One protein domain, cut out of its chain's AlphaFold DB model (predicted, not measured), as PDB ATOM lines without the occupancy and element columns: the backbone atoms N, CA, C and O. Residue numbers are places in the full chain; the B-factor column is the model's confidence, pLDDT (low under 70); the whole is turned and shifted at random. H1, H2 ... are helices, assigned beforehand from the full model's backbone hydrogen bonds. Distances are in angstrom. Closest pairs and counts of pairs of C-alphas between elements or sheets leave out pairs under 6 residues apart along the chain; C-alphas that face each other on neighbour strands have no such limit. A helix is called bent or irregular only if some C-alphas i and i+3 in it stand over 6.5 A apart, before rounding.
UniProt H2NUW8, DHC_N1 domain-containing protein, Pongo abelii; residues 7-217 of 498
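AT A GLANCE: This is residues 7 to 217 of the 498 residues of the protein "DHC_N1 domain-containing protein" of Pongo abelii (UniProt H2NUW8). A long rod of aligned helices: H1, H2 and H4 lie side by side in one half, H7 and H8 form a hairpin in the other, and H6, kinked near residue 120, runs through the middle from one group to the other, packing on H2 and H4 and then on H7. H1, H2, H4, H6, H7 and H8 make an up-and-down bundle, each running against the one before it. The printed part has 211 residues with eight named helices, H1 to H8 along the chain, and no named strand: all helix. It is loose, with a radius of gyration of the C-alphas of 23.3 A and spans of 81, 38 and 27 A.

IN THESE COORDINATES: H1, residues 7 to 26, begins at C-alpha 7 (219.584, 224.807, 231.071) and is irregular, with C-alphas 7 and 10 7.2 A apart. H2 is residues 33 to 55, H3 62 to 65, H4 68 to 94, 38.7 A long, and H5 96 to 99. H6, residues 113 to 144, 45.7 A, has a kink of 35 degrees near residue 120 and is irregular, with C-alphas 115 and 118 8.1 A apart. H7 is residues 152 to 174; H8, residues 186 to 215, 43.8 A, ends at C-alpha 215 (224.111, 272.100, 216.817).

HOW THE PARTS SIT: H1 touches H4, closest C-alphas Pro 10 and Val 81, 6.1 A, and H5, Phe 22 and Phe 99, 5.5 A. H6 touches H2, Ile 37 and Ala 115, 5.1 A, and H4, Ile 75 and Glu 130, 6.2 A. H7 touches H3, Lys 62 and Ala 174, 4.4 A, and H8, Leu 155 and Ile 209, 6.3 A, at a shallow tilt of 9 degrees, opposite ways. H1 and H8 are apart. Every O i to N i+4 pair is within hydrogen-bond range in H2, H4 and H8; H1 has 15 of 16, H6 22 of 28 and H7 17 of 19, while H3 and H5 are too short for one.

THE WHOLE: The C-alphas farthest apart, of Asp 102 and Val 150, are 81.1 A apart. The printed part has no cut; the links H5 to H6 and H7 to H8 are long. No printed residue is under 70 in pLDDT.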
ATOM      1  N   THR A   7     218.811 224.883 232.325       86.12
ATOM      2  CA  THR A   7     219.584 224.807 231.071       86.12
ATOM      3  C   THR A   7     219.331 223.524 230.268       86.12
ATOM      4  O   THR A   7     219.469 223.508 229.046       86.12
ATOM      5  N   MET A   8     218.915 222.440 230.929       88.12
ATOM      6  CA  MET A   8     218.635 221.148 230.296       88.12
ATOM      7  C   MET A   8     217.178 221.017 229.838       88.12
ATOM      8  O   MET A   8     216.830 220.045 229.154       88.12
ATOM      9  N   LEU A   9     216.323 221.978 230.203       88.75
ATOM     10  CA  LEU A   9     214.895 221.988 229.897       88.75
ATOM     11  C   LEU A   9     214.593 221.825 228.392       88.75
ATOM     12  O   LEU A   9     213.748 220.986 228.081       88.75
ATOM     13  N   PRO A  10     215.324 222.458 227.453       90.56
ATOM     14  CA  PRO A  10     215.166 222.223 226.011       90.56
ATOM     15  C   PRO A  10     215.235 220.760 225.573       90.56
ATOM     16  O   PRO A  10     214.398 220.264 224.818       90.56
ATOM     17  N   THR A  11     216.216 220.022 226.099       90.25
ATOM     18  CA  THR A  11     216.408 218.607 225.755       90.25
ATOM     19  C   THR A  11     215.246 217.761 226.270       90.25
ATOM     20  O   THR A  11     214.833 216.794 225.626       90.25
ATOM     21  N   PHE A  12     214.709 218.103 227.444       90.38
ATOM     22  CA  PHE A  12     213.519 217.443 227.968       90.38
ATOM     23  C   PHE A  12     212.267 217.822 227.183       90.38
ATOM     24  O   PHE A  12     211.452 216.939 226.927       90.38
ATOM     25  N   ILE A  13     212.149 219.079 226.750       92.19
ATOM     26  CA  ILE A  13     211.040 219.544 225.919       92.19
ATOM     27  C   ILE A  13     210.946 218.726 224.631       92.19
ATOM     28  O   ILE A  13     209.879 218.182 224.345       92.19
ATOM     29  N   ALA A  14     212.065 218.544 223.925       92.12
ATOM     30  CA  ALA A  14     212.133 217.695 222.736       92.12
ATOM     31  C   ALA A  14     211.655 216.266 223.014       92.12
ATOM     32  O   ALA A  14     210.730 215.774 222.371       92.12
ATOM     33  N   LYS A  15     212.208 215.620 224.046       92.31
ATOM     34  CA  LYS A  15     211.850 214.236 224.400       92.31
ATOM     35  C   LYS A  15     210.377 214.079 224.775       92.31
ATOM     36  O   LYS A  15     209.762 213.071 224.426       92.31
ATOM     37  N   VAL A  16     209.810 215.037 225.507       93.38
ATOM     38  CA  VAL A  16     208.402 214.993 225.920       93.38
ATOM     39  C   VAL A  16     207.489 215.205 224.716       93.38
ATOM     40  O   VAL A  16     206.568 214.413 224.531       93.38
ATOM     41  N   LEU A  17     207.763 216.192 223.860       92.88
ATOM     42  CA  LEU A  17     206.968 216.430 222.653       92.88
ATOM     43  C   LEU A  17     207.039 215.259 221.665       92.88
ATOM     44  O   LEU A  17     205.995 214.828 221.173       92.88
ATOM     45  N   ASP A  18     208.217 214.664 221.459       91.62
ATOM     46  CA  ASP A  18     208.369 213.431 220.678       91.62
ATOM     47  C   ASP A  18     207.520 212.299 221.264       91.62
ATOM     48  O   ASP A  18     206.813 211.597 220.543       91.62
ATOM     49  N   THR A  19     207.534 212.144 222.592       92.50
ATOM     50  CA  THR A  19     206.726 211.129 223.281       92.50
ATOM     51  C   THR A  19     205.230 211.375 223.080       92.50
ATOM     52  O   THR A  19     204.492 210.429 222.812       92.50
ATOM     53  N   ILE A  20     204.769 212.628 223.148       92.31
ATOM     54  CA  ILE A  20     203.371 212.996 222.878       92.31
ATOM     55  C   ILE A  20     203.002 212.662 221.423       92.31
ATOM     56  O   ILE A  20     201.933 212.095 221.179       92.31
ATOM     57  N   CYS A  21     203.895 212.919 220.463       90.31
ATOM     58  CA  CYS A  21     203.695 212.556 219.057       90.31
ATOM     59  C   CYS A  21     203.657 211.036 218.846       90.31
ATOM     60  O   CYS A  21     202.813 210.533 218.104       90.31
ATOM     61  N   PHE A  22     204.498 210.272 219.548       89.06
ATOM     62  CA  PHE A  22     204.430 208.810 219.527       89.06
ATOM     63  C   PHE A  22     203.134 208.279 220.145       89.06
ATOM     64  O   PHE A  22     202.535 207.358 219.585       89.06
ATOM     65  N   ILE A  23     202.663 208.850 221.260       89.75
ATOM     66  CA  ILE A  23     201.371 208.491 221.870       89.75
ATOM     67  C   ILE A  23     200.238 208.743 220.873       89.75
ATOM     68  O   ILE A  23     199.381 207.878 220.703       89.75
ATOM     69  N   TRP A  24     200.265 209.878 220.174       90.06
ATOM     70  CA  TRP A  24     199.307 210.201 219.119       90.06
ATOM     71  C   TRP A  24     199.318 209.175 217.974       90.06
ATOM     72  O   TRP A  24     198.259 208.712 217.555       90.06
ATOM     73  N   ALA A  25     200.501 208.767 217.509       87.38
ATOM     74  CA  ALA A  25     200.639 207.831 216.394       87.38
ATOM     75  C   ALA A  25     200.293 206.370 216.748       87.38
ATOM     76  O   ALA A  25     199.839 205.606 215.890       87.38
ATOM     77  N   THR A  26     200.522 205.954 217.999       86.56
ATOM     78  CA  THR A  26     200.485 204.533 218.395       86.56
ATOM     79  C   THR A  26     199.330 204.156 219.318       86.56
ATOM     80  O   THR A  26     198.872 203.016 219.261       86.56
ATOM     81  N   SER A  27     198.830 205.076 220.150       88.06
ATOM     82  CA  SER A  27     197.801 204.760 221.144       88.06
ATOM     83  C   SER A  27     196.425 204.578 220.508       88.06
ATOM     84  O   SER A  27     195.988 205.397 219.709       88.06
ATOM     85  N   GLU A  28     195.699 203.542 220.924       82.38
ATOM     86  CA  GLU A  28     194.310 203.309 220.496       82.38
ATOM     87  C   GLU A  28     193.289 204.145 221.278       82.38
ATOM     88  O   GLU A  28     192.164 204.332 220.826       82.38
ATOM     89  N   TYR A  29     193.673 204.642 222.459       83.94
ATOM     90  CA  TYR A  29     192.760 205.327 223.378       83.94
ATOM     91  C   TYR A  29     193.143 206.792 223.624       83.94
ATOM     92  O   TYR A  29     192.276 207.593 223.965       83.94
ATOM     93  N   TYR A  30     194.421 207.169 223.481       80.88
ATOM     94  CA  TYR A  30     194.914 208.529 223.756       80.88
ATOM     95  C   TYR A  30     195.168 209.388 222.507       80.88
ATOM     96  O   TYR A  30     195.564 210.542 222.636       80.88
ATOM     97  N   ASN A  31     194.858 208.888 221.310       82.75
ATOM     98  CA  ASN A  31     195.007 209.590 220.030       82.75
ATOM     99  C   ASN A  31     193.806 210.497 219.678       82.75
ATOM    100  O   ASN A  31     193.352 210.532 218.537       82.75
ATOM    101  N   THR A  32     193.259 211.231 220.653       88.06
ATOM    102  CA  THR A  32     192.143 212.169 220.417       88.06
ATOM    103  C   THR A  32     192.562 213.613 220.704       88.06
ATOM    104  O   THR A  32     193.267 213.838 221.694       88.06
ATOM    105  N   PRO A  33     192.131 214.605 219.892       88.00
ATOM    106  CA  PRO A  33     192.528 216.005 220.067       88.00
ATOM    107  C   PRO A  33     192.304 216.524 221.490       88.00
ATOM    108  O   PRO A  33     193.197 217.121 222.076       88.00
ATOM    109  N   ALA A  34     191.155 216.205 222.096       89.56
ATOM    110  CA  ALA A  34     190.829 216.623 223.459       89.56
ATOM    111  C   ALA A  34     191.853 216.138 224.503       89.56
ATOM    112  O   ALA A  34     192.204 216.887 225.409       89.56
ATOM    113  N   ARG A  35     192.361 214.905 224.375       89.94
ATOM    114  CA  ARG A  35     193.343 214.349 225.321       89.94
ATOM    115  C   ARG A  35     194.733 214.936 225.106       89.94
ATOM    116  O   ARG A  35     195.398 215.255 226.086       89.94
ATOM    117  N   ILE A  36     195.152 215.114 223.852       91.12
ATOM    118  CA  ILE A  36     196.438 215.750 223.533       91.12
ATOM    119  C   ILE A  36     196.464 217.201 224.008       91.12
ATOM    120  O   ILE A  36     197.456 217.613 224.598       91.12
ATOM    121  N   ILE A  37     195.372 217.951 223.826       92.00
ATOM    122  CA  ILE A  37     195.261 219.329 224.325       92.00
ATOM    123  C   ILE A  37     195.497 219.373 225.838       92.00
ATOM    124  O   ILE A  37     196.304 220.179 226.287       92.00
ATOM    125  N   VAL A  38     194.864 218.487 226.614       92.69
ATOM    126  CA  VAL A  38     195.061 218.435 228.075       92.69
ATOM    127  C   VAL A  38     196.506 218.077 228.433       92.69
ATOM    128  O   VAL A  38     197.094 218.717 229.296       92.69
ATOM    129  N   ILE A  39     197.121 217.105 227.747       92.81
ATOM    130  CA  ILE A  39     198.527 216.740 227.994       92.81
ATOM    131  C   ILE A  39     199.462 217.922 227.702       92.81
ATOM    132  O   ILE A  39     200.360 218.204 228.492       92.81
ATOM    133  N   LEU A  40     199.242 218.634 226.592       93.88
ATOM    134  CA  LEU A  40     200.018 219.822 226.237       93.88
ATOM    135  C   LEU A  40     199.807 220.960 227.243       93.88
ATOM    136  O   LEU A  40     200.771 221.639 227.582       93.88
ATOM    137  N   GLN A  41     198.585 221.148 227.748       94.38
ATOM    138  CA  GLN A  41     198.282 222.140 228.783       94.38
ATOM    139  C   GLN A  41     199.013 221.835 230.092       94.38
ATOM    140  O   GLN A  41     199.662 222.722 230.637       94.38
ATOM    141  N   GLU A  42     198.973 220.589 230.570       93.75
ATOM    142  CA  GLU A  42     199.685 220.195 231.793       93.75
ATOM    143  C   GLU A  42     201.204 220.279 231.626       93.75
ATOM    144  O   GLU A  42     201.913 220.745 232.517       93.75
ATOM    145  N   PHE A  43     201.715 219.923 230.449       94.12
ATOM    146  CA  PHE A  43     203.124 220.108 230.123       94.12
ATOM    147  C   PHE A  43     203.526 221.592 230.120       94.12
ATOM    148  O   PHE A  43     204.550 221.960 230.697       94.12
ATOM    149  N   CYS A  44     202.695 222.462 229.541       94.75
ATOM    150  CA  CYS A  44     202.889 223.908 229.591       94.75
ATOM    151  C   CYS A  44     202.841 224.442 231.027       94.75
ATOM    152  O   CYS A  44     203.694 225.245 231.392       94.75
ATOM    153  N   ASN A  45     201.895 223.985 231.855       94.12
ATOM    154  CA  ASN A  45     201.820 224.359 233.270       94.12
ATOM    155  C   ASN A  45     203.120 223.989 234.000       94.12
ATOM    156  O   ASN A  45     203.665 224.813 234.727       94.12
ATOM    157  N   GLN A  46     203.668 222.797 233.742       93.12
ATOM    158  CA  GLN A  46     204.934 222.374 234.337       93.12
ATOM    159  C   GLN A  46     206.112 223.262 233.913       93.12
ATOM    160  O   GLN A  46     206.954 223.594 234.746       93.12
ATOM    161  N   ILE A  47     206.186 223.658 232.638       93.75
ATOM    162  CA  ILE A  47     207.221 224.583 232.153       93.75
ATOM    163  C   ILE A  47     207.068 225.953 232.822       93.75
ATOM    164  O   ILE A  47     208.063 226.501 233.283       93.75
ATOM    165  N   ILE A  48     205.841 226.474 232.934       94.62
ATOM    166  CA  ILE A  48     205.559 227.750 233.612       94.62
ATOM    167  C   ILE A  48     206.068 227.709 235.056       94.62
ATOM    168  O   ILE A  48     206.796 228.612 235.464       94.62
ATOM    169  N   GLU A  49     205.751 226.660 235.819       93.06
ATOM    170  CA  GLU A  49     206.211 226.528 237.208       93.06
ATOM    171  C   GLU A  49     207.739 226.406 237.311       93.06
ATOM    172  O   GLU A  49     208.350 227.016 238.190       93.06
ATOM    173  N   MET A  50     208.383 225.685 236.385       92.62
ATOM    174  CA  MET A  50     209.849 225.614 236.331       92.62
ATOM    175  C   MET A  50     210.475 226.978 236.030       92.62
ATOM    176  O   MET A  50     211.434 227.363 236.695       92.62
ATOM    177  N   THR A  51     209.928 227.735 235.076       94.25
ATOM    178  CA  THR A  51     210.403 229.086 234.753       94.25
ATOM    179  C   THR A  51     210.171 230.060 235.906       94.25
ATOM    180  O   THR A  51     211.054 230.853 236.212       94.25
ATOM    181  N   ARG A  52     209.023 229.983 236.588       94.12
ATOM    182  CA  ARG A  52     208.734 230.798 237.780       94.12
ATOM    183  C   ARG A  52     209.685 230.477 238.927       94.12
ATOM    184  O   ARG A  52     210.173 231.393 239.569       94.12
ATOM    185  N   THR A  53     209.987 229.199 239.148       92.94
ATOM    186  CA  THR A  53     210.955 228.774 240.172       92.94
ATOM    187  C   THR A  53     212.368 229.251 239.838       92.94
ATOM    188  O   THR A  53     213.091 229.674 240.731       92.94
ATOM    189  N   PHE A  54     212.747 229.209 238.560       93.44
ATOM    190  CA  PHE A  54     214.050 229.675 238.090       93.44
ATOM    191  C   PHE A  54     214.217 231.197 238.203       93.44
ATOM    192  O   PHE A  54     215.263 231.654 238.646       93.44
ATOM    193  N   LEU A  55     213.198 231.974 237.814       93.25
ATOM    194  CA  LEU A  55     213.262 233.440 237.832       93.25
ATOM    195  C   LEU A  55     212.940 234.057 239.196       93.25
ATOM    196  O   LEU A  55     213.360 235.180 239.434       93.25
ATOM    197  N   SER A  56     212.211 233.342 240.061       92.25
ATOM    198  CA  SER A  56     211.771 233.793 241.388       92.25
ATOM    199  C   SER A  56     210.911 235.076 241.350       92.25
ATOM    200  O   SER A  56     211.430 236.180 241.171       92.25
ATOM    201  N   PRO A  57     209.580 234.995 241.564       87.31
ATOM    202  CA  PRO A  57     208.697 236.169 241.547       87.31
ATOM    203  C   PRO A  57     209.130 237.318 242.469       87.31
ATOM    204  O   PRO A  57     208.881 238.480 242.164       87.31
ATOM    205  N   GLU A  58     209.766 236.998 243.600       83.88
ATOM    206  CA  GLU A  58     210.170 237.980 244.609       83.88
ATOM    207  C   GLU A  58     211.477 238.708 244.277       83.88
ATOM    208  O   GLU A  58     211.740 239.768 244.852       83.88
ATOM    209  N   GLU A  59     212.301 238.135 243.399       87.31
ATOM    210  CA  GLU A  59     213.652 238.613 243.085       87.31
ATOM    211  C   GLU A  59     213.723 239.208 241.675       87.31
ATOM    212  O   GLU A  59     214.432 240.193 241.465       87.31
ATOM    213  N   VAL A  60     212.913 238.699 240.735       92.81
ATOM    214  CA  VAL A  60     212.977 239.055 239.308       92.81
ATOM    215  C   VAL A  60     212.836 240.544 239.011       92.81
ATOM    216  O   VAL A  60     213.410 240.992 238.036       92.81
ATOM    217  N   LEU A  61     212.091 241.328 239.802       92.94
ATOM    218  CA  LEU A  61     212.042 242.791 239.633       92.94
ATOM    219  C   LEU A  61     212.954 243.542 240.605       92.94
ATOM    220  O   LEU A  61     213.345 244.668 240.316       92.94
ATOM    221  N   LYS A  62     213.350 242.935 241.729       91.19
ATOM    222  CA  LYS A  62     214.325 243.546 242.650       91.19
ATOM    223  C   LYS A  62     215.721 243.602 242.041       91.19
ATOM    224  O   LYS A  62     216.475 244.522 242.349       91.19
ATOM    225  N   GLY A  63     216.032 242.689 241.118       89.88
ATOM    226  CA  GLY A  63     217.264 242.724 240.331       89.88
ATOM    227  C   GLY A  63     217.480 244.045 239.584       89.88
ATOM    228  O   GLY A  63     218.625 244.406 239.315       89.88
ATOM    229  N   LEU A  64     216.414 244.821 239.333       89.50
ATOM    230  CA  LEU A  64     216.491 246.176 238.777       89.50
ATOM    231  C   LEU A  64     217.305 247.161 239.644       89.50
ATOM    232  O   LEU A  64     217.703 248.208 239.145       89.50
ATOM    233  N   GLN A  65     217.570 246.848 240.919       85.62
ATOM    234  CA  GLN A  65     218.310 247.698 241.865       85.62
ATOM    235  C   GLN A  65     219.729 247.194 242.193       85.62
ATOM    236  O   GLN A  65     220.283 247.561 243.229       85.62
ATOM    237  N   GLY A  66     220.352 246.374 241.339       82.12
ATOM    238  CA  GLY A  66     221.770 246.031 241.536       82.12
ATOM    239  C   GLY A  66     222.301 244.826 240.767       82.12
ATOM    240  O   GLY A  66     223.509 244.724 240.583       82.12
ATOM    241  N   GLU A  67     221.426 243.954 240.270       89.00
ATOM    242  CA  GLU A  67     221.791 242.682 239.620       89.00
ATOM    243  C   GLU A  67     221.247 242.621 238.184       89.00
ATOM    244  O   GLU A  67     220.819 241.583 237.682       89.00
ATOM    245  N   ILE A  68     221.224 243.771 237.508       89.44
ATOM    246  CA  ILE A  68     220.464 243.958 236.267       89.44
ATOM    247  C   ILE A  68     220.958 243.037 235.146       89.44
ATOM    248  O   ILE A  68     220.149 242.423 234.455       89.44
ATOM    249  N   GLU A  69     222.276 242.920 234.973       90.12
ATOM    250  CA  GLU A  69     222.877 242.099 233.914       90.12
ATOM    251  C   GLU A  69     222.693 240.594 234.166       90.12
ATOM    252  O   GLU A  69     222.375 239.843 233.241       90.12
ATOM    253  N   GLU A  70     222.855 240.153 235.416       91.75
ATOM    254  CA  GLU A  70     222.694 238.749 235.806       91.75
ATOM    255  C   GLU A  70     221.238 238.298 235.664       91.75
ATOM    256  O   GLU A  70     220.953 237.272 235.036       91.75
ATOM    257  N   VAL A  71     220.300 239.101 236.171       94.19
ATOM    258  CA  VAL A  71     218.871 238.798 236.073       94.19
ATOM    259  C   VAL A  71     218.390 238.887 234.624       94.19
ATOM    260  O   VAL A  71     217.641 238.011 234.193       94.19
ATOM    261  N   LEU A  72     218.873 239.849 233.822       95.12
ATOM    262  CA  LEU A  72     218.567 239.886 232.388       95.12
ATOM    263  C   LEU A  72     219.065 238.627 231.669       95.12
ATOM    264  O   LEU A  72     218.319 238.064 230.874       95.12
ATOM    265  N   SER A  73     220.280 238.150 231.955       94.88
ATOM    266  CA  SER A  73     220.800 236.903 231.369       94.88
ATOM    267  C   SER A  73     219.870 235.717 231.652       94.88
ATOM    268  O   SER A  73     219.514 234.960 230.743       94.88
ATOM    269  N   SER A  74     219.390 235.606 232.893       94.94
ATOM    270  CA  SER A  74     218.413 234.592 233.300       94.94
ATOM    271  C   SER A  74     217.065 234.759 232.586       94.94
ATOM    272  O   SER A  74     216.518 233.785 232.063       94.94
ATOM    273  N   ILE A  75     216.538 235.984 232.486       96.31
ATOM    274  CA  ILE A  75     215.290 236.270 231.761       96.31
ATOM    275  C   ILE A  75     215.436 235.916 230.275       96.31
ATOM    276  O   ILE A  75     214.586 235.212 229.731       96.31
ATOM    277  N   SER A  76     216.520 236.333 229.619       96.75
ATOM    278  CA  SER A  76     216.787 236.018 228.212       96.75
ATOM    279  C   SER A  76     216.936 234.513 227.982       96.75
ATOM    280  O   SER A  76     216.434 233.990 226.984       96.75
ATOM    281  N   LEU A  77     217.560 233.782 228.915       95.81
ATOM    282  CA  LEU A  77     217.588 232.319 228.881       95.81
ATOM    283  C   LEU A  77     216.169 231.735 228.960       95.81
ATOM    284  O   LEU A  77     215.819 230.890 228.138       95.81
ATOM    285  N   ALA A  78     215.330 232.209 229.885       95.69
ATOM    286  CA  ALA A  78     213.935 231.780 229.992       95.69
ATOM    287  C   ALA A  78     213.137 232.062 228.710       95.69
ATOM    288  O   ALA A  78     212.453 231.169 228.207       95.69
ATOM    289  N   VAL A  79     213.275 233.255 228.125       96.62
ATOM    290  CA  VAL A  79     212.663 233.605 226.834       96.62
ATOM    291  C   VAL A  79     213.119 232.647 225.732       96.62
ATOM    292  O   VAL A  79     212.289 232.191 224.945       96.62
ATOM    293  N   ASN A  80     214.408 232.313 225.667       95.88
ATOM    294  CA  ASN A  80     214.941 231.400 224.655       95.88
ATOM    295  C   ASN A  80     214.420 229.969 224.826       95.88
ATOM    296  O   ASN A  80     213.959 229.382 223.852       95.88
ATOM    297  N   VAL A  81     214.386 229.443 226.051       94.69
ATOM    298  CA  VAL A  81     213.813 228.115 226.330       94.69
ATOM    299  C   VAL A  81     212.329 228.058 225.942       94.69
ATOM    300  O   VAL A  81     211.870 227.083 225.345       94.69
ATOM    301  N   LEU A  82     211.567 229.121 226.223       94.88
ATOM    302  CA  LEU A  82     210.166 229.207 225.805       94.88
ATOM    303  C   LEU A  82     210.025 229.302 224.280       94.88
ATOM    304  O   LEU A  82     209.133 228.669 223.722       94.88
ATOM    305  N   LYS A  83     210.915 230.010 223.573       94.69
ATOM    306  CA  LYS A  83     210.953 229.990 222.097       94.69
ATOM    307  C   LYS A  83     211.226 228.584 221.560       94.69
ATOM    308  O   LYS A  83     210.567 228.165 220.611       94.69
ATOM    309  N   GLU A  84     212.152 227.851 222.169       93.38
ATOM    310  CA  GLU A  84     212.488 226.482 221.768       93.38
ATOM    311  C   GLU A  84     211.319 225.507 221.955       93.38
ATOM    312  O   GLU A  84     211.152 224.603 221.135       93.38
ATOM    313  N   LEU A  85     210.451 225.716 222.955       94.19
ATOM    314  CA  LEU A  85     209.189 224.975 223.080       94.19
ATOM    315  C   LEU A  85     208.334 225.102 221.818       94.19
ATOM    316  O   LEU A  85     207.909 224.086 221.266       94.19
ATOM    317  N   TYR A  86     208.103 226.329 221.350       93.56
ATOM    318  CA  TYR A  86     207.302 226.565 220.150       93.56
ATOM    319  C   TYR A  86     207.989 226.028 218.891       93.56
ATOM    320  O   TYR A  86     207.341 225.360 218.091       93.56
ATOM    321  N   GLN A  87     209.303 226.226 218.748       93.81
ATOM    322  CA  GLN A  87     210.067 225.685 217.616       93.81
ATOM    323  C   GLN A  87     210.005 224.155 217.555       93.81
ATOM    324  O   GLN A  87     209.817 223.577 216.486       93.81
ATOM    325  N   THR A  88     210.129 223.494 218.706       92.75
ATOM    326  CA  THR A  88     210.051 222.034 218.810       92.75
ATOM    327  C   THR A  88     208.635 221.546 218.515       92.75
ATOM    328  O   THR A  88     208.454 220.588 217.769       92.75
ATOM    329  N   TYR A  89     207.616 222.226 219.048       92.38
ATOM    330  CA  TYR A  89     206.217 221.920 218.756       92.38
ATOM    331  C   TYR A  89     205.915 222.032 217.254       92.38
ATOM    332  O   TYR A  89     205.334 221.112 216.671       92.38
ATOM    333  N   ASP A  90     206.355 223.115 216.610       91.25
ATOM    334  CA  ASP A  90     206.178 223.330 215.172       91.25
ATOM    335  C   ASP A  90     206.921 222.266 214.357       91.25
ATOM    336  O   ASP A  90     206.370 221.703 213.406       91.25
ATOM    337  N   PHE A  91     208.145 221.918 214.768       91.75
ATOM    338  CA  PHE A  91     208.911 220.831 214.166       91.75
ATOM    339  C   PHE A  91     208.154 219.498 214.233       91.75
ATOM    340  O   PHE A  91     208.049 218.808 213.215       91.75
ATOM    341  N   CYS A  92     207.595 219.146 215.392       89.12
ATOM    342  CA  CYS A  92     206.787 217.942 215.576       89.12
ATOM    343  C   CYS A  92     205.531 217.949 214.689       89.12
ATOM    344  O   CYS A  92     205.221 216.939 214.056       89.12
ATOM    345  N   CYS A  93     204.841 219.090 214.583       87.31
ATOM    346  CA  CYS A  93     203.653 219.236 213.739       87.31
ATOM    347  C   CYS A  93     203.968 219.011 212.252       87.31
ATOM    348  O   CYS A  93     203.264 218.261 211.575       87.31
ATOM    349  N   VAL A  94     205.046 219.619 211.745       88.88
ATOM    350  CA  VAL A  94     205.477 219.483 210.340       88.88
ATOM    351  C   VAL A  94     205.971 218.067 210.040       88.88
ATOM    352  O   VAL A  94     205.728 217.523 208.960       88.88
ATOM    353  N   ASN A  95     206.650 217.443 211.000       89.50
ATOM    354  CA  ASN A  95     207.267 216.133 210.835       89.50
ATOM    355  C   ASN A  95     206.426 214.986 211.404       89.50
ATOM    356  O   ASN A  95     206.957 213.901 211.633       89.50
ATOM    357  N   MET A  96     205.112 215.179 211.553       87.38
ATOM    358  CA  MET A  96     204.207 214.199 212.163       87.38
ATOM    359  C   MET A  96     204.330 212.799 211.535       87.38
ATOM    360  O   MET A  96     204.285 211.788 212.229       87.38
ATOM    361  N   LYS A  97     204.594 212.727 210.224       86.62
ATOM    362  CA  LYS A  97     204.843 211.476 209.486       86.62
ATOM    363  C   LYS A  97     205.960 210.597 210.062       86.62
ATOM    364  O   LYS A  97     205.905 209.389 209.881       86.62
ATOM    365  N   LEU A  98     206.962 211.172 210.733       87.38
ATOM    366  CA  LEU A  98     208.097 210.425 211.288       87.38
ATOM    367  C   LEU A  98     207.688 209.512 212.452       87.38
ATOM    368  O   LEU A  98     208.376 208.534 212.737       87.38
ATOM    369  N   PHE A  99     206.571 209.817 213.115       86.62
ATOM    370  CA  PHE A  99     206.098 209.081 214.287       86.62
ATOM    371  C   PHE A  99     205.167 207.911 213.921       86.62
ATOM    372  O   PHE A  99     204.942 207.021 214.743       86.62
ATOM    373  N   PHE A 100     204.659 207.871 212.684       85.56
ATOM    374  CA  PHE A 100     203.779 206.819 212.172       85.56
ATOM    375  C   PHE A 100     204.604 205.781 211.399       85.56
ATOM    376  O   PHE A 100     205.316 206.123 210.460       85.56
ATOM    377  N   LYS A 101     204.518 204.504 211.796       79.88
ATOM    378  CA  LYS A 101     205.224 203.397 211.117       79.88
ATOM    379  C   LYS A 101     204.343 202.699 210.082       79.88
ATOM    380  O   LYS A 101     204.641 202.744 208.896       79.88
ATOM    381  N   ASP A 102     203.239 202.108 210.539       77.12
ATOM    382  CA  ASP A 102     202.394 201.208 209.734       77.12
ATOM    383  C   ASP A 102     200.978 201.771 209.477       77.12
ATOM    384  O   ASP A 102     200.064 201.038 209.105       77.12
ATOM    385  N   LYS A 103     200.767 203.073 209.724       77.56
ATOM    386  CA  LYS A 103     199.478 203.772 209.577       77.56
ATOM    387  C   LYS A 103     199.661 205.059 208.774       77.56
ATOM    388  O   LYS A 103     200.735 205.658 208.821       77.56
ATOM    389  N   GLU A 104     198.612 205.500 208.080       81.94
ATOM    390  CA  GLU A 104     198.623 206.816 207.436       81.94
ATOM    391  C   GLU A 104     198.808 207.922 208.491       81.94
ATOM    392  O   GLU A 104     198.132 207.889 209.526       81.94
ATOM    393  N   PRO A 105     199.727 208.885 208.273       83.06
ATOM    394  CA  PRO A 105     199.946 209.977 209.208       83.06
ATOM    395  C   PRO A 105     198.703 210.850 209.355       83.06
ATOM    396  O   PRO A 105     198.252 211.466 208.391       83.06
ATOM    397  N   VAL A 106     198.197 210.953 210.582       83.75
ATOM    398  CA  VAL A 106     197.113 211.877 210.920       83.75
ATOM    399  C   VAL A 106     197.726 213.092 211.618       83.75
ATOM    400  O   VAL A 106     198.346 212.917 212.672       83.75
ATOM    401  N   PRO A 107     197.616 214.310 211.063       85.31
ATOM    402  CA  PRO A 107     198.106 215.518 211.720       85.31
ATOM    403  C   PRO A 107     197.237 215.892 212.928       85.31
ATOM    404  O   PRO A 107     196.126 215.396 213.106       85.31
ATOM    405  N   TRP A 108     197.734 216.797 213.771       86.62
ATOM    406  CA  TRP A 108     196.907 217.405 214.811       86.62
ATOM    407  C   TRP A 108     195.900 218.381 214.197       86.62
ATOM    408  O   TRP A 108     196.272 219.406 213.636       86.62
ATOM    409  N   GLU A 109     194.613 218.068 214.335       81.06
ATOM    410  CA  GLU A 109     193.501 218.881 213.830       81.06
ATOM    411  C   GLU A 109     192.860 219.702 214.959       81.06
ATOM    412  O   GLU A 109     191.696 219.517 215.318       81.06
ATOM    413  N   PHE A 110     193.628 220.599 215.578       87.12
ATOM    414  CA  PHE A 110     193.089 221.568 216.533       87.12
ATOM    415  C   PHE A 110     193.884 222.883 216.521       87.12
ATOM    416  O   PHE A 110     195.091 222.871 216.274       87.12
ATOM    417  N   PRO A 111     193.245 224.033 216.810       86.88
ATOM    418  CA  PRO A 111     193.961 225.294 216.973       86.88
ATOM    419  C   PRO A 111     194.938 225.236 218.154       86.88
ATOM    420  O   PRO A 111     194.535 224.925 219.277       86.88
ATOM    421  N   SER A 112     196.200 225.613 217.933       87.56
ATOM    422  CA  SER A 112     197.234 225.657 218.983       87.56
ATOM    423  C   SER A 112     196.843 226.560 220.163       87.56
ATOM    424  O   SER A 112     197.204 226.289 221.305       87.56
ATOM    425  N   SER A 113     196.014 227.582 219.932       88.50
ATOM    426  CA  SER A 113     195.470 228.448 220.984       88.50
ATOM    427  C   SER A 113     194.706 227.694 222.077       88.50
ATOM    428  O   SER A 113     194.691 228.155 223.217       88.50
ATOM    429  N   LEU A 114     194.123 226.527 221.773       88.94
ATOM    430  CA  LEU A 114     193.445 225.703 222.776       88.94
ATOM    431  C   LEU A 114     194.429 225.098 223.784       88.94
ATOM    432  O   LEU A 114     194.090 224.975 224.957       88.94
ATOM    433  N   ALA A 115     195.645 224.758 223.353       89.88
ATOM    434  CA  ALA A 115     196.675 224.188 224.218       89.88
ATOM    435  C   ALA A 115     197.565 225.263 224.869       89.88
ATOM    436  O   ALA A 115     197.952 225.123 226.026       89.88
ATOM    437  N   PHE A 116     197.855 226.354 224.153       94.25
ATOM    438  CA  PHE A 116     198.898 227.312 224.536       94.25
ATOM    439  C   PHE A 116     198.387 228.672 225.024       94.25
ATOM    440  O   PHE A 116     199.203 229.549 225.267       94.25
ATOM    441  N   SER A 117     197.081 228.910 225.197       93.44
ATOM    442  CA  SER A 117     196.557 230.236 225.606       93.44
ATOM    443  C   SER A 117     197.222 230.815 226.869       93.44
ATOM    444  O   SER A 117     197.681 231.962 226.860       93.44
ATOM    445  N   ARG A 118     197.331 230.012 227.935       94.06
ATOM    446  CA  ARG A 118     198.009 230.394 229.184       94.06
ATOM    447  C   ARG A 118     199.512 230.593 228.976       94.06
ATOM    448  O   ARG A 118     200.047 231.610 229.407       94.06
ATOM    449  N   MET A 119     200.167 229.670 228.266       94.81
ATOM    450  CA  MET A 119     201.598 229.761 227.950       94.81
ATOM    451  C   MET A 119     201.920 231.009 227.120       94.81
ATOM    452  O   MET A 119     202.863 231.716 227.437       94.81
ATOM    453  N   ASN A 120     201.100 231.346 226.126       94.94
ATOM    454  CA  ASN A 120     201.257 232.545 225.304       94.94
ATOM    455  C   ASN A 120     201.186 233.820 226.153       94.94
ATOM    456  O   ASN A 120     201.938 234.761 225.916       94.94
ATOM    457  N   SER A 121     200.277 233.859 227.133       95.31
ATOM    458  CA  SER A 121     200.128 235.006 228.038       95.31
ATOM    459  C   SER A 121     201.341 235.137 228.964       95.31
ATOM    460  O   SER A 121     201.877 236.229 229.127       95.31
ATOM    461  N   PHE A 122     201.828 234.014 229.498       96.56
ATOM    462  CA  PHE A 122     203.045 233.959 230.310       96.56
ATOM    463  C   PHE A 122     204.305 234.334 229.529       96.56
ATOM    464  O   PHE A 122     205.098 235.154 229.981       96.56
ATOM    465  N   PHE A 123     204.456 233.796 228.321       96.31
ATOM    466  CA  PHE A 123     205.579 234.096 227.447       96.31
ATOM    467  C   PHE A 123     205.635 235.585 227.102       96.31
ATOM    468  O   PHE A 123     206.689 236.199 227.253       96.31
ATOM    469  N   ARG A 124     204.493 236.195 226.749       95.81
ATOM    470  CA  ARG A 124     204.402 237.649 226.544       95.81
ATOM    471  C   ARG A 124     204.824 238.425 227.786       95.81
ATOM    472  O   ARG A 124     205.597 239.361 227.651       95.81
ATOM    473  N   ARG A 125     204.373 238.022 228.982       96.38
ATOM    474  CA  ARG A 125     204.752 238.695 230.232       96.38
ATOM    475  C   ARG A 125     206.264 238.675 230.462       96.38
ATOM    476  O   ARG A 125     206.830 239.716 230.774       96.38
ATOM    477  N   ILE A 126     206.928 237.535 230.257       96.75
ATOM    478  CA  ILE A 126     208.392 237.451 230.390       96.75
ATOM    479  C   ILE A 126     209.085 238.329 229.345       96.75
ATOM    480  O   ILE A 126     210.032 239.027 229.687       96.75
ATOM    481  N   GLN A 127     208.604 238.349 228.098       96.94
ATOM    482  CA  GLN A 127     209.149 239.245 227.072       96.94
ATOM    483  C   GLN A 127     208.993 240.719 227.465       96.94
ATOM    484  O   GLN A 127     209.932 241.486 227.313       96.94
ATOM    485  N   THR A 128     207.850 241.120 228.026       96.69
ATOM    486  CA  THR A 128     207.648 242.490 228.521       96.69
ATOM    487  C   THR A 128     208.619 242.842 229.652       96.69
ATOM    488  O   THR A 128     209.173 243.938 229.665       96.69
ATOM    489  N   ILE A 129     208.882 241.912 230.575       96.25
ATOM    490  CA  ILE A 129     209.894 242.103 231.627       96.25
ATOM    491  C   ILE A 129     211.302 242.190 231.014       96.25
ATOM    492  O   ILE A 129     212.100 243.023 231.430       96.25
ATOM    493  N   GLU A 130     211.608 241.380 229.998       96.69
ATOM    494  CA  GLU A 130     212.880 241.455 229.269       96.69
ATOM    495  C   GLU A 130     213.084 242.843 228.634       96.69
ATOM    496  O   GLU A 130     214.160 243.428 228.760       96.69
ATOM    497  N   GLU A 131     212.052 243.403 227.997       95.62
ATOM    498  CA  GLU A 131     212.101 244.744 227.396       95.62
ATOM    499  C   GLU A 131     212.234 245.867 228.441       95.62
ATOM    500  O   GLU A 131     212.974 246.831 228.216       95.62
ATOM    501  N   LEU A 132     211.602 245.723 229.615       95.75
ATOM    502  CA  LEU A 132     211.811 246.621 230.758       95.75
ATOM    503  C   LEU A 132     213.293 246.654 231.166       95.75
ATOM    504  O   LEU A 132     213.870 247.733 231.311       95.75
ATOM    505  N   TYR A 133     213.921 245.484 231.303       95.56
ATOM    506  CA  TYR A 133     215.336 245.366 231.660       95.56
ATOM    507  C   TYR A 133     216.260 245.959 230.596       95.56
ATOM    508  O   TYR A 133     217.157 246.735 230.926       95.56
ATOM    509  N   LYS A 134     216.039 245.636 229.314       93.75
ATOM    510  CA  LYS A 134     216.822 246.204 228.204       93.75
ATOM    511  C   LYS A 134     216.738 247.729 228.196       93.75
ATOM    512  O   LYS A 134     217.767 248.396 228.126       93.75
ATOM    513  N   THR A 135     215.529 248.271 228.363       93.25
ATOM    514  CA  THR A 135     215.311 249.718 228.459       93.25
ATOM    515  C   THR A 135     216.066 250.306 229.651       93.25
ATOM    516  O   THR A 135     216.803 251.272 229.483       93.25
ATOM    517  N   ALA A 136     215.965 249.710 230.841       92.75
ATOM    518  CA  ALA A 136     216.697 250.186 232.015       92.75
ATOM    519  C   ALA A 136     218.220 250.221 231.772       92.75
ATOM    520  O   ALA A 136     218.849 251.248 232.021       92.75
ATOM    521  N   ILE A 137     218.806 249.155 231.210       91.19
ATOM    522  CA  ILE A 137     220.245 249.093 230.887       91.19
ATOM    523  C   ILE A 137     220.657 250.179 229.895       91.19
ATOM    524  O   ILE A 137     221.718 250.787 230.051       91.19
ATOM    525  N   GLU A 138     219.854 250.431 228.863       90.44
ATOM    526  CA  GLU A 138     220.149 251.489 227.899       90.44
ATOM    527  C   GLU A 138     220.231 252.859 228.572       90.44
ATOM    528  O   GLU A 138     221.187 253.596 228.331       90.44
ATOM    529  N   PHE A 139     219.292 253.172 229.466       90.94
ATOM    530  CA  PHE A 139     219.280 254.439 230.194       90.94
ATOM    531  C   PHE A 139     220.342 254.524 231.301       90.94
ATOM    532  O   PHE A 139     220.804 255.624 231.595       90.94
ATOM    533  N   LEU A 140     220.828 253.406 231.855       86.44
ATOM    534  CA  LEU A 140     221.983 253.424 232.770       86.44
ATOM    535  C   LEU A 140     223.257 253.945 232.101       86.44
ATOM    536  O   LEU A 140     224.120 254.517 232.765       86.44
ATOM    537  N   LYS A 141     223.373 253.813 230.774       86.94
ATOM    538  CA  LYS A 141     224.506 254.378 230.030       86.94
ATOM    539  C   LYS A 141     224.565 255.903 230.143       86.94
ATOM    540  O   LYS A 141     225.662 256.446 230.039       86.94
ATOM    541  N   LEU A 142     223.434 256.577 230.405       89.00
ATOM    542  CA  LEU A 142     223.377 258.031 230.585       89.00
ATOM    543  C   LEU A 142     224.262 258.526 231.732       89.00
ATOM    544  O   LEU A 142     224.760 259.642 231.648       89.00
ATOM    545  N   GLU A 143     224.501 257.706 232.761       85.62
ATOM    546  CA  GLU A 143     225.364 258.064 233.896       85.62
ATOM    547  C   GLU A 143     226.785 258.434 233.450       85.62
ATOM    548  O   GLU A 143     227.433 259.292 234.042       85.62
ATOM    549  N   LYS A 144     227.265 257.796 232.376       84.81
ATOM    550  CA  LYS A 144     228.618 257.980 231.838       84.81
ATOM    551  C   LYS A 144     228.674 258.980 230.684       84.81
ATOM    552  O   LYS A 144     229.755 259.202 230.140       84.81
ATOM    553  N   ILE A 145     227.539 259.543 230.266       86.75
ATOM    554  CA  ILE A 145     227.513 260.510 229.168       86.75
ATOM    555  C   ILE A 145     227.929 261.873 229.703       86.75
ATOM    556  O   ILE A 145     227.188 262.538 230.425       86.75
ATOM    557  N   GLU A 146     229.099 262.322 229.266       82.75
ATOM    558  CA  GLU A 146     229.590 263.666 229.528       82.75
ATOM    559  C   GLU A 146     229.497 264.506 228.253       82.75
ATOM    560  O   GLU A 146     230.161 264.246 227.248       82.75
ATOM    561  N   LEU A 147     228.654 265.539 228.288       83.69
ATOM    562  CA  LEU A 147     228.529 266.484 227.185       83.69
ATOM    563  C   LEU A 147     229.523 267.632 227.381       83.69
ATOM    564  O   LEU A 147     229.438 268.393 228.343       83.69
ATOM    565  N   GLY A 148     230.480 267.743 226.458       76.81
ATOM    566  CA  GLY A 148     231.455 268.833 226.413       76.81
ATOM    567  C   GLY A 148     230.930 270.094 225.714       76.81
ATOM    568  O   GLY A 148     229.787 270.160 225.270       76.81
ATOM    569  N   GLY A 149     231.786 271.110 225.589       80.12
ATOM    570  CA  GLY A 149     231.480 272.350 224.864       80.12
ATOM    571  C   GLY A 149     230.876 273.463 225.727       80.12
ATOM    572  O   GLY A 149     230.791 273.360 226.950       80.12
ATOM    573  N   VAL A 150     230.470 274.563 225.085       82.31
ATOM    574  CA  VAL A 150     230.037 275.797 225.773       82.31
ATOM    575  C   VAL A 150     228.757 275.580 226.585       82.31
ATOM    576  O   VAL A 150     228.644 276.086 227.702       82.31
ATOM    577  N   ARG A 151     227.809 274.793 226.059       86.00
ATOM    578  CA  ARG A 151     226.583 274.394 226.770       86.00
ATOM    579  C   ARG A 151     226.707 273.031 227.458       86.00
ATOM    580  O   ARG A 151     225.722 272.563 228.023       86.00
ATOM    581  N   GLY A 152     227.897 272.426 227.469       87.25
ATOM    582  CA  GLY A 152     228.126 271.062 227.950       87.25
ATOM    583  C   GLY A 152     227.608 270.816 229.366       87.25
ATOM    584  O   GLY A 152     226.799 269.920 229.577       87.25
ATOM    585  N   ASN A 153     227.942 271.696 230.316       89.12
ATOM    586  CA  ASN A 153     227.458 271.592 231.701       89.12
ATOM    587  C   ASN A 153     225.926 271.661 231.814       89.12
ATOM    588  O   ASN A 153     225.327 270.942 232.612       89.12
ATOM    589  N   LEU A 154     225.283 272.530 231.025       91.94
ATOM    590  CA  LEU A 154     223.826 272.656 231.022       91.94
ATOM    591  C   LEU A 154     223.191 271.380 230.463       91.94
ATOM    592  O   LEU A 154     222.327 270.800 231.116       91.94
ATOM    593  N   LEU A 155     223.635 270.928 229.288       91.94
ATOM    594  CA  LEU A 155     223.108 269.724 228.649       91.94
ATOM    595  C   LEU A 155     223.371 268.479 229.506       91.94
ATOM    596  O   LEU A 155     222.457 267.686 229.709       91.94
ATOM    597  N   GLY A 156     224.564 268.359 230.092       92.00
ATOM    598  CA  GLY A 156     224.918 267.301 231.037       92.00
ATOM    599  C   GLY A 156     223.975 267.268 232.239       92.00
ATOM    600  O   GLY A 156     223.417 266.222 232.541       92.00
ATOM    601  N   SER A 157     223.676 268.421 232.852       92.62
ATOM    602  CA  SER A 157     222.711 268.481 233.963       92.62
ATOM    603  C   SER A 157     221.293 268.042 233.565       92.62
ATOM    604  O   SER A 157     220.576 267.445 234.369       92.62
ATOM    605  N   LEU A 158     220.881 268.300 232.317       94.12
ATOM    606  CA  LEU A 158     219.595 267.838 231.794       94.12
ATOM    607  C   LEU A 158     219.590 266.321 231.572       94.12
ATOM    608  O   LEU A 158     218.570 265.691 231.849       94.12
ATOM    609  N   VAL A 159     220.707 265.744 231.114       94.12
ATOM    610  CA  VAL A 159     220.887 264.287 230.990       94.12
ATOM    611  C   VAL A 159     220.846 263.622 232.363       94.12
ATOM    612  O   VAL A 159     220.089 262.671 232.534       94.12
ATOM    613  N   THR A 160     221.560 264.157 233.360       93.50
ATOM    614  CA  THR A 160     221.520 263.644 234.740       93.50
ATOM    615  C   THR A 160     220.103 263.664 235.302       93.50
ATOM    616  O   THR A 160     219.650 262.675 235.862       93.50
ATOM    617  N   ARG A 161     219.343 264.741 235.068       94.31
ATOM    618  CA  ARG A 161     217.941 264.798 235.497       94.31
ATOM    619  C   ARG A 161     217.084 263.710 234.841       94.31
ATOM    620  O   ARG A 161     216.209 263.156 235.491       94.31
ATOM    621  N   ILE A 162     217.313 263.410 233.559       94.94
ATOM    622  CA  ILE A 162     216.607 262.316 232.874       94.94
ATOM    623  C   ILE A 162     217.004 260.963 233.467       94.94
ATOM    624  O   ILE A 162     216.128 260.136 233.692       94.94
ATOM    625  N   TYR A 163     218.286 260.754 233.760       94.00
ATOM    626  CA  TYR A 163     218.760 259.553 234.444       94.00
ATOM    627  C   TYR A 163     218.064 259.358 235.803       94.00
ATOM    628  O   TYR A 163     217.504 258.289 236.046       94.00
ATOM    629  N   ASP A 164     218.001 260.403 236.634       94.00
ATOM    630  CA  ASP A 164     217.322 260.359 237.937       94.00
ATOM    631  C   ASP A 164     215.822 260.042 237.789       94.00
ATOM    632  O   ASP A 164     215.263 259.243 238.542       94.00
ATOM    633  N   GLU A 165     215.159 260.636 236.789       94.88
ATOM    634  CA  GLU A 165     213.752 260.355 236.490       94.88
ATOM    635  C   GLU A 165     213.539 258.885 236.096       94.88
ATOM    636  O   GLU A 165     212.613 258.257 236.606       94.88
ATOM    637  N   VAL A 166     214.395 258.304 235.246       93.12
ATOM    638  CA  VAL A 166     214.307 256.874 234.892       93.12
ATOM    639  C   VAL A 166     214.535 255.987 236.106       93.12
ATOM    640  O   VAL A 166     213.809 255.011 236.282       93.12
ATOM    641  N   PHE A 167     215.504 256.328 236.954       91.56
ATOM    642  CA  PHE A 167     215.796 255.559 238.159       91.56
ATOM    643  C   PHE A 167     214.568 255.456 239.076       91.56
ATOM    644  O   PHE A 167     214.210 254.362 239.517       91.56
ATOM    645  N   GLU A 168     213.851 256.563 239.289       93.56
ATOM    646  CA  GLU A 168     212.607 256.557 240.068       93.56
ATOM    647  C   GLU A 168     211.483 255.757 239.392       93.56
ATOM    648  O   GLU A 168     210.686 255.118 240.078       93.56
ATOM    649  N   LEU A 169     211.420 255.731 238.056       94.00
ATOM    650  CA  LEU A 169     210.450 254.900 237.334       94.00
ATOM    651  C   LEU A 169     210.739 253.406 237.469       94.00
ATOM    652  O   LEU A 169     209.822 252.621 237.697       94.00
ATOM    653  N   VAL A 170     212.007 253.018 237.367       92.94
ATOM    654  CA  VAL A 170     212.454 251.630 237.536       92.94
ATOM    655  C   VAL A 170     212.214 251.155 238.972       92.94
ATOM    656  O   VAL A 170     211.785 250.023 239.197       92.94
ATOM    657  N   LYS A 171     212.407 252.036 239.956       92.31
ATOM    658  CA  LYS A 171     212.189 251.742 241.375       92.31
ATOM    659  C   LYS A 171     210.759 251.304 241.703       92.31
ATOM    660  O   LYS A 171     210.588 250.442 242.559       92.31
ATOM    661  N   VAL A 172     209.749 251.820 240.994       93.31
ATOM    662  CA  VAL A 172     208.345 251.392 241.162       93.31
ATOM    663  C   VAL A 172     208.187 249.881 240.956       93.31
ATOM    664  O   VAL A 172     207.458 249.235 241.706       93.31
ATOM    665  N   PHE A 173     208.907 249.306 239.988       93.25
ATOM    666  CA  PHE A 173     208.872 247.869 239.703       93.25
ATOM    667  C   PHE A 173     209.601 247.051 240.770       93.25
ATOM    668  O   PHE A 173     209.107 246.005 241.185       93.25
ATOM    669  N   ALA A 174     210.744 247.535 241.254       90.75
ATOM    670  CA  ALA A 174     211.487 246.864 242.320       90.75
ATOM    671  C   ALA A 174     210.715 246.840 243.654       90.75
ATOM    672  O   ALA A 174     210.773 245.851 244.385       90.75
ATOM    673  N   ASP A 175     209.944 247.894 243.936       92.12
ATOM    674  CA  ASP A 175     209.128 248.037 245.149       92.12
ATOM    675  C   ASP A 175     207.703 247.451 244.998       92.12
ATOM    676  O   ASP A 175     206.843 247.641 245.873       92.12
ATOM    677  N   CYS A 176     207.419 246.751 243.892       91.94
ATOM    678  CA  CYS A 176     206.091 246.213 243.618       91.94
ATOM    679  C   CYS A 176     205.665 245.163 244.665       91.94
ATOM    680  O   CYS A 176     206.479 244.469 245.276       91.94
ATOM    681  N   LYS A 177     204.350 245.058 244.897       91.00
ATOM    682  CA  LYS A 177     203.759 244.148 245.904       91.00
ATOM    683  C   LYS A 177     202.965 242.991 245.303       91.00
ATOM    684  O   LYS A 177     202.408 242.187 246.048       91.00
ATOM    685  N   TYR A 178     202.844 242.966 243.984       92.38
ATOM    686  CA  TYR A 178     202.158 241.923 243.234       92.38
ATOM    687  C   TYR A 178     203.173 240.922 242.673       92.38
ATOM    688  O   TYR A 178     204.373 241.179 242.693       92.38
ATOM    689  N   ASP A 179     202.693 239.790 242.162       92.38
ATOM    690  CA  ASP A 179     203.534 238.840 241.432       92.38
ATOM    691  C   ASP A 179     203.713 239.318 239.978       92.38
ATOM    692  O   ASP A 179     202.752 239.296 239.203       92.38
ATOM    693  N   PRO A 180     204.918 239.746 239.566       92.56
ATOM    694  CA  PRO A 180     205.136 240.256 238.216       92.56
ATOM    695  C   PRO A 180     205.085 239.162 237.142       92.56
ATOM    696  O   PRO A 180     204.805 239.456 235.977       92.56
ATOM    697  N   LEU A 181     205.320 237.902 237.527       94.19
ATOM    698  CA  LEU A 181     205.305 236.740 236.643       94.19
ATOM    699  C   LEU A 181     203.902 236.144 236.474       94.19
ATOM    700  O   LEU A 181     203.759 235.195 235.702       94.19
ATOM    701  N   ASP A 182     202.882 236.641 237.184       92.56
ATOM    702  CA  ASP A 182     201.493 236.216 236.991       92.56
ATOM    703  C   ASP A 182     200.823 237.014 235.854       92.56
ATOM    704  O   ASP A 182     200.565 238.213 236.003       92.56
ATOM    705  N   PRO A 183     200.479 236.377 234.716       90.25
ATOM    706  CA  PRO A 183     199.767 237.042 233.624       90.25
ATOM    707  C   PRO A 183     198.306 237.357 233.966       90.25
ATOM    708  O   PRO A 183     197.654 238.089 233.226       90.25
ATOM    709  N   GLY A 184     197.761 236.758 235.031       89.38
ATOM    710  CA  GLY A 184     196.424 237.062 235.532       89.38
ATOM    711  C   GLY A 184     196.349 238.398 236.272       89.38
ATOM    712  O   GLY A 184     195.259 238.969 236.376       89.38
ATOM    713  N   ASP A 185     197.483 238.917 236.752       91.44
ATOM    714  CA  ASP A 185     197.540 240.209 237.423       91.44
ATOM    715  C   ASP A 185     197.790 241.356 236.427       91.44
ATOM    716  O   ASP A 185     198.852 241.488 235.812       91.44
ATOM    717  N   SER A 186     196.783 242.225 236.320       92.31
ATOM    718  CA  SER A 186     196.785 243.439 235.493       92.31
ATOM    719  C   SER A 186     197.498 244.642 236.128       92.31
ATOM    720  O   SER A 186     197.556 245.707 235.510       92.31
ATOM    721  N   ASN A 187     197.980 244.537 237.372       93.81
ATOM    722  CA  ASN A 187     198.745 245.599 238.032       93.81
ATOM    723  C   ASN A 187     200.048 245.877 237.269       93.81
ATOM    724  O   ASN A 187     200.282 247.020 236.889       93.81
ATOM    725  N   PHE A 188     200.816 244.831 236.941       94.69
ATOM    726  CA  PHE A 188     202.045 244.970 236.154       94.69
ATOM    727  C   PHE A 188     201.795 245.620 234.791       94.69
ATOM    728  O   PHE A 188     202.539 246.509 234.399       94.69
ATOM    729  N   ASP A 189     200.746 245.202 234.071       93.62
ATOM    730  CA  ASP A 189     200.468 245.743 232.734       93.62
ATOM    731  C   ASP A 189     200.129 247.239 232.787       93.62
ATOM    732  O   ASP A 189     200.490 247.983 231.877       93.62
ATOM    733  N   ARG A 190     199.459 247.696 233.857       94.62
ATOM    734  CA  ARG A 190     199.192 249.124 234.082       94.62
ATOM    735  C   ARG A 190     200.468 249.896 234.386       94.62
ATOM    736  O   ARG A 190     200.714 250.905 233.732       94.62
ATOM    737  N   ASP A 191     201.278 249.404 235.318       95.44
ATOM    738  CA  ASP A 191     202.530 250.067 235.696       95.44
ATOM    739  C   ASP A 191     203.509 250.114 234.510       95.44
ATOM    740  O   ASP A 191     204.152 251.137 234.269       95.44
ATOM    741  N   TYR A 192     203.563 249.049 233.702       96.06
ATOM    742  CA  TYR A 192     204.362 248.991 232.478       96.06
ATOM    743  C   TYR A 192     203.845 249.939 231.385       96.06
ATOM    744  O   TYR A 192     204.643 250.631 230.755       96.06
ATOM    745  N   ALA A 193     202.529 250.046 231.182       96.00
ATOM    746  CA  ALA A 193     201.968 251.008 230.230       96.00
ATOM    747  C   ALA A 193     202.279 252.464 230.628       96.00
ATOM    748  O   ALA A 193     202.660 253.277 229.782       96.00
ATOM    749  N   ASP A 194     202.175 252.790 231.920       96.44
ATOM    750  CA  ASP A 194     202.548 254.108 232.442       96.44
ATOM    751  C   ASP A 194     204.058 254.367 232.305       96.44
ATOM    752  O   ASP A 194     204.473 255.486 231.985       96.44
ATOM    753  N   PHE A 195     204.888 253.340 232.512       96.19
ATOM    754  CA  PHE A 195     206.328 253.394 232.274       96.19
ATOM    755  C   PHE A 195     206.650 253.689 230.807       96.19
ATOM    756  O   PHE A 195     207.396 254.629 230.540       96.19
ATOM    757  N   GLU A 196     206.051 252.971 229.854       95.88
ATOM    758  CA  GLU A 196     206.284 253.195 228.423       95.88
ATOM    759  C   GLU A 196     205.932 254.621 227.993       95.88
ATOM    760  O   GLU A 196     206.708 255.258 227.280       95.88
ATOM    761  N   ILE A 197     204.797 255.158 228.454       96.50
ATOM    762  CA  ILE A 197     204.394 256.538 228.141       96.50
ATOM    763  C   ILE A 197     205.460 257.530 228.615       96.50
ATOM    764  O   ILE A 197     205.828 258.450 227.879       96.50
ATOM    765  N   LYS A 198     205.982 257.342 229.832       96.44
ATOM    766  CA  LYS A 198     207.013 258.220 230.394       96.44
ATOM    767  C   LYS A 198     208.365 258.040 229.710       96.44
ATOM    768  O   LYS A 198     209.013 259.037 229.417       96.44
ATOM    769  N   ILE A 199     208.767 256.814 229.380       95.56
ATOM    770  CA  ILE A 199     209.991 256.553 228.611       95.56
ATOM    771  C   ILE A 199     209.934 257.242 227.247       95.56
ATOM    772  O   ILE A 199     210.906 257.875 226.847       95.56
ATOM    773  N   GLN A 200     208.789 257.216 226.563       95.69
ATOM    774  CA  GLN A 200     208.641 257.931 225.295       95.69
ATOM    775  C   GLN A 200     208.754 259.461 225.449       95.69
ATOM    776  O   GLN A 200     209.212 260.138 224.526       95.69
ATOM    777  N   ASP A 201     208.304 260.047 226.563       96.38
ATOM    778  CA  ASP A 201     208.537 261.471 226.860       96.38
ATOM    779  C   ASP A 201     210.030 261.757 227.073       96.38
ATOM    780  O   ASP A 201     210.591 262.678 226.470       96.38
ATOM    781  N   LEU A 202     210.695 260.914 227.865       95.62
ATOM    782  CA  LEU A 202     212.124 261.019 228.142       95.62
ATOM    783  C   LEU A 202     212.972 260.860 226.874       95.62
ATOM    784  O   LEU A 202     213.905 261.637 226.680       95.62
ATOM    785  N   ASP A 203     212.602 259.951 225.972       95.69
ATOM    786  CA  ASP A 203     213.239 259.790 224.662       95.69
ATOM    787  C   ASP A 203     213.162 261.078 223.832       95.69
ATOM    788  O   ASP A 203     214.165 261.513 223.272       95.69
ATOM    789  N   ARG A 204     212.004 261.752 223.785       95.94
ATOM    790  CA  ARG A 204     211.853 263.030 223.052       95.94
ATOM    791  C   ARG A 204     212.682 264.151 223.675       95.94
ATOM    792  O   ARG A 204     213.261 264.985 222.971       95.94
ATOM    793  N   ARG A 205     212.764 264.178 225.006       95.94
ATOM    794  CA  ARG A 205     213.602 265.134 225.741       95.94
ATOM    795  C   ARG A 205     215.089 264.881 225.484       95.94
ATOM    796  O   ARG A 205     215.805 265.838 225.197       95.94
ATOM    797  N   LEU A 206     215.538 263.624 225.517       94.88
ATOM    798  CA  LEU A 206     216.905 263.236 225.154       94.88
ATOM    799  C   LEU A 206     217.221 263.584 223.704       94.88
ATOM    800  O   LEU A 206     218.255 264.191 223.446       94.88
ATOM    801  N   ALA A 207     216.311 263.288 222.777       95.25
ATOM    802  CA  ALA A 207     216.458 263.639 221.370       95.25
ATOM    803  C   ALA A 207     216.708 265.143 221.191       95.25
ATOM    804  O   ALA A 207     217.617 265.545 220.468       95.25
ATOM    805  N   THR A 208     215.959 265.980 221.916       94.56
ATOM    806  CA  THR A 208     216.140 267.437 221.907       94.56
ATOM    807  C   THR A 208     217.517 267.842 222.441       94.56
ATOM    808  O   THR A 208     218.179 268.690 221.844       94.56
ATOM    809  N   ILE A 209     217.969 267.235 223.544       93.75
ATOM    810  CA  ILE A 209     219.294 267.494 224.131       93.75
ATOM    811  C   ILE A 209     220.402 267.099 223.149       93.75
ATOM    812  O   ILE A 209     221.324 267.880 222.923       93.75
ATOM    813  N   PHE A 210     220.301 265.922 222.531       93.06
ATOM    814  CA  PHE A 210     221.276 265.452 221.551       93.06
ATOM    815  C   PHE A 210     221.300 266.348 220.318       93.06
ATOM    816  O   PHE A 210     222.382 266.744 219.896       93.06
ATOM    817  N   CYS A 211     220.140 266.758 219.797       93.00
ATOM    818  CA  CYS A 211     220.066 267.724 218.700       93.00
ATOM    819  C   CYS A 211     220.789 269.031 219.047       93.00
ATOM    820  O   CYS A 211     221.608 269.493 218.263       93.00
ATOM    821  N   GLN A 212     220.561 269.580 220.245       92.50
ATOM    822  CA  GLN A 212     221.275 270.775 220.700       92.50
ATOM    823  C   GLN A 212     222.787 270.548 220.824       92.50
ATOM    824  O   GLN A 212     223.555 271.467 220.546       92.50
ATOM    825  N   GLY A 213     223.208 269.346 221.223       91.75
ATOM    826  CA  GLY A 213     224.614 268.948 221.256       91.75
ATOM    827  C   GLY A 213     225.248 268.904 219.864       91.75
ATOM    828  O   GLY A 213     226.360 269.399 219.694       91.75
ATOM    829  N   PHE A 214     224.543 268.381 218.855       90.94
ATOM    830  CA  PHE A 214     225.005 268.423 217.462       90.94
ATOM    831  C   PHE A 214     225.092 269.852 216.933       90.94
ATOM    832  O   PHE A 214     226.077 270.188 216.283       90.94
ATOM    833  N   ASP A 215     224.114 270.700 217.251       89.75
ATOM    834  CA  ASP A 215     224.111 272.100 216.817       89.75
ATOM    835  C   ASP A 215     225.301 272.900 217.404       89.75
ATOM    836  O   ASP A 215     225.723 273.897 216.825       89.75
ATOM    837  N   ASP A 216     225.863 272.463 218.540       88.69
ATOM    838  CA  ASP A 216     227.072 273.040 219.152       88.69
ATOM    839  C   ASP A 216     228.387 272.509 218.562       88.69
ATOM    840  O   ASP A 216     229.462 273.051 218.849       88.69
ATOM    841  N   CYS A 217     228.343 271.439 217.769       89.12
ATOM    842  CA  CYS A 217     229.542 270.820 217.227       89.12
ATOM    843  C   CYS A 217     230.057 271.614 216.017       89.12
ATOM    844  O   CYS A 217     229.423 271.672 214.970       89.12
TER     845      CYS A 217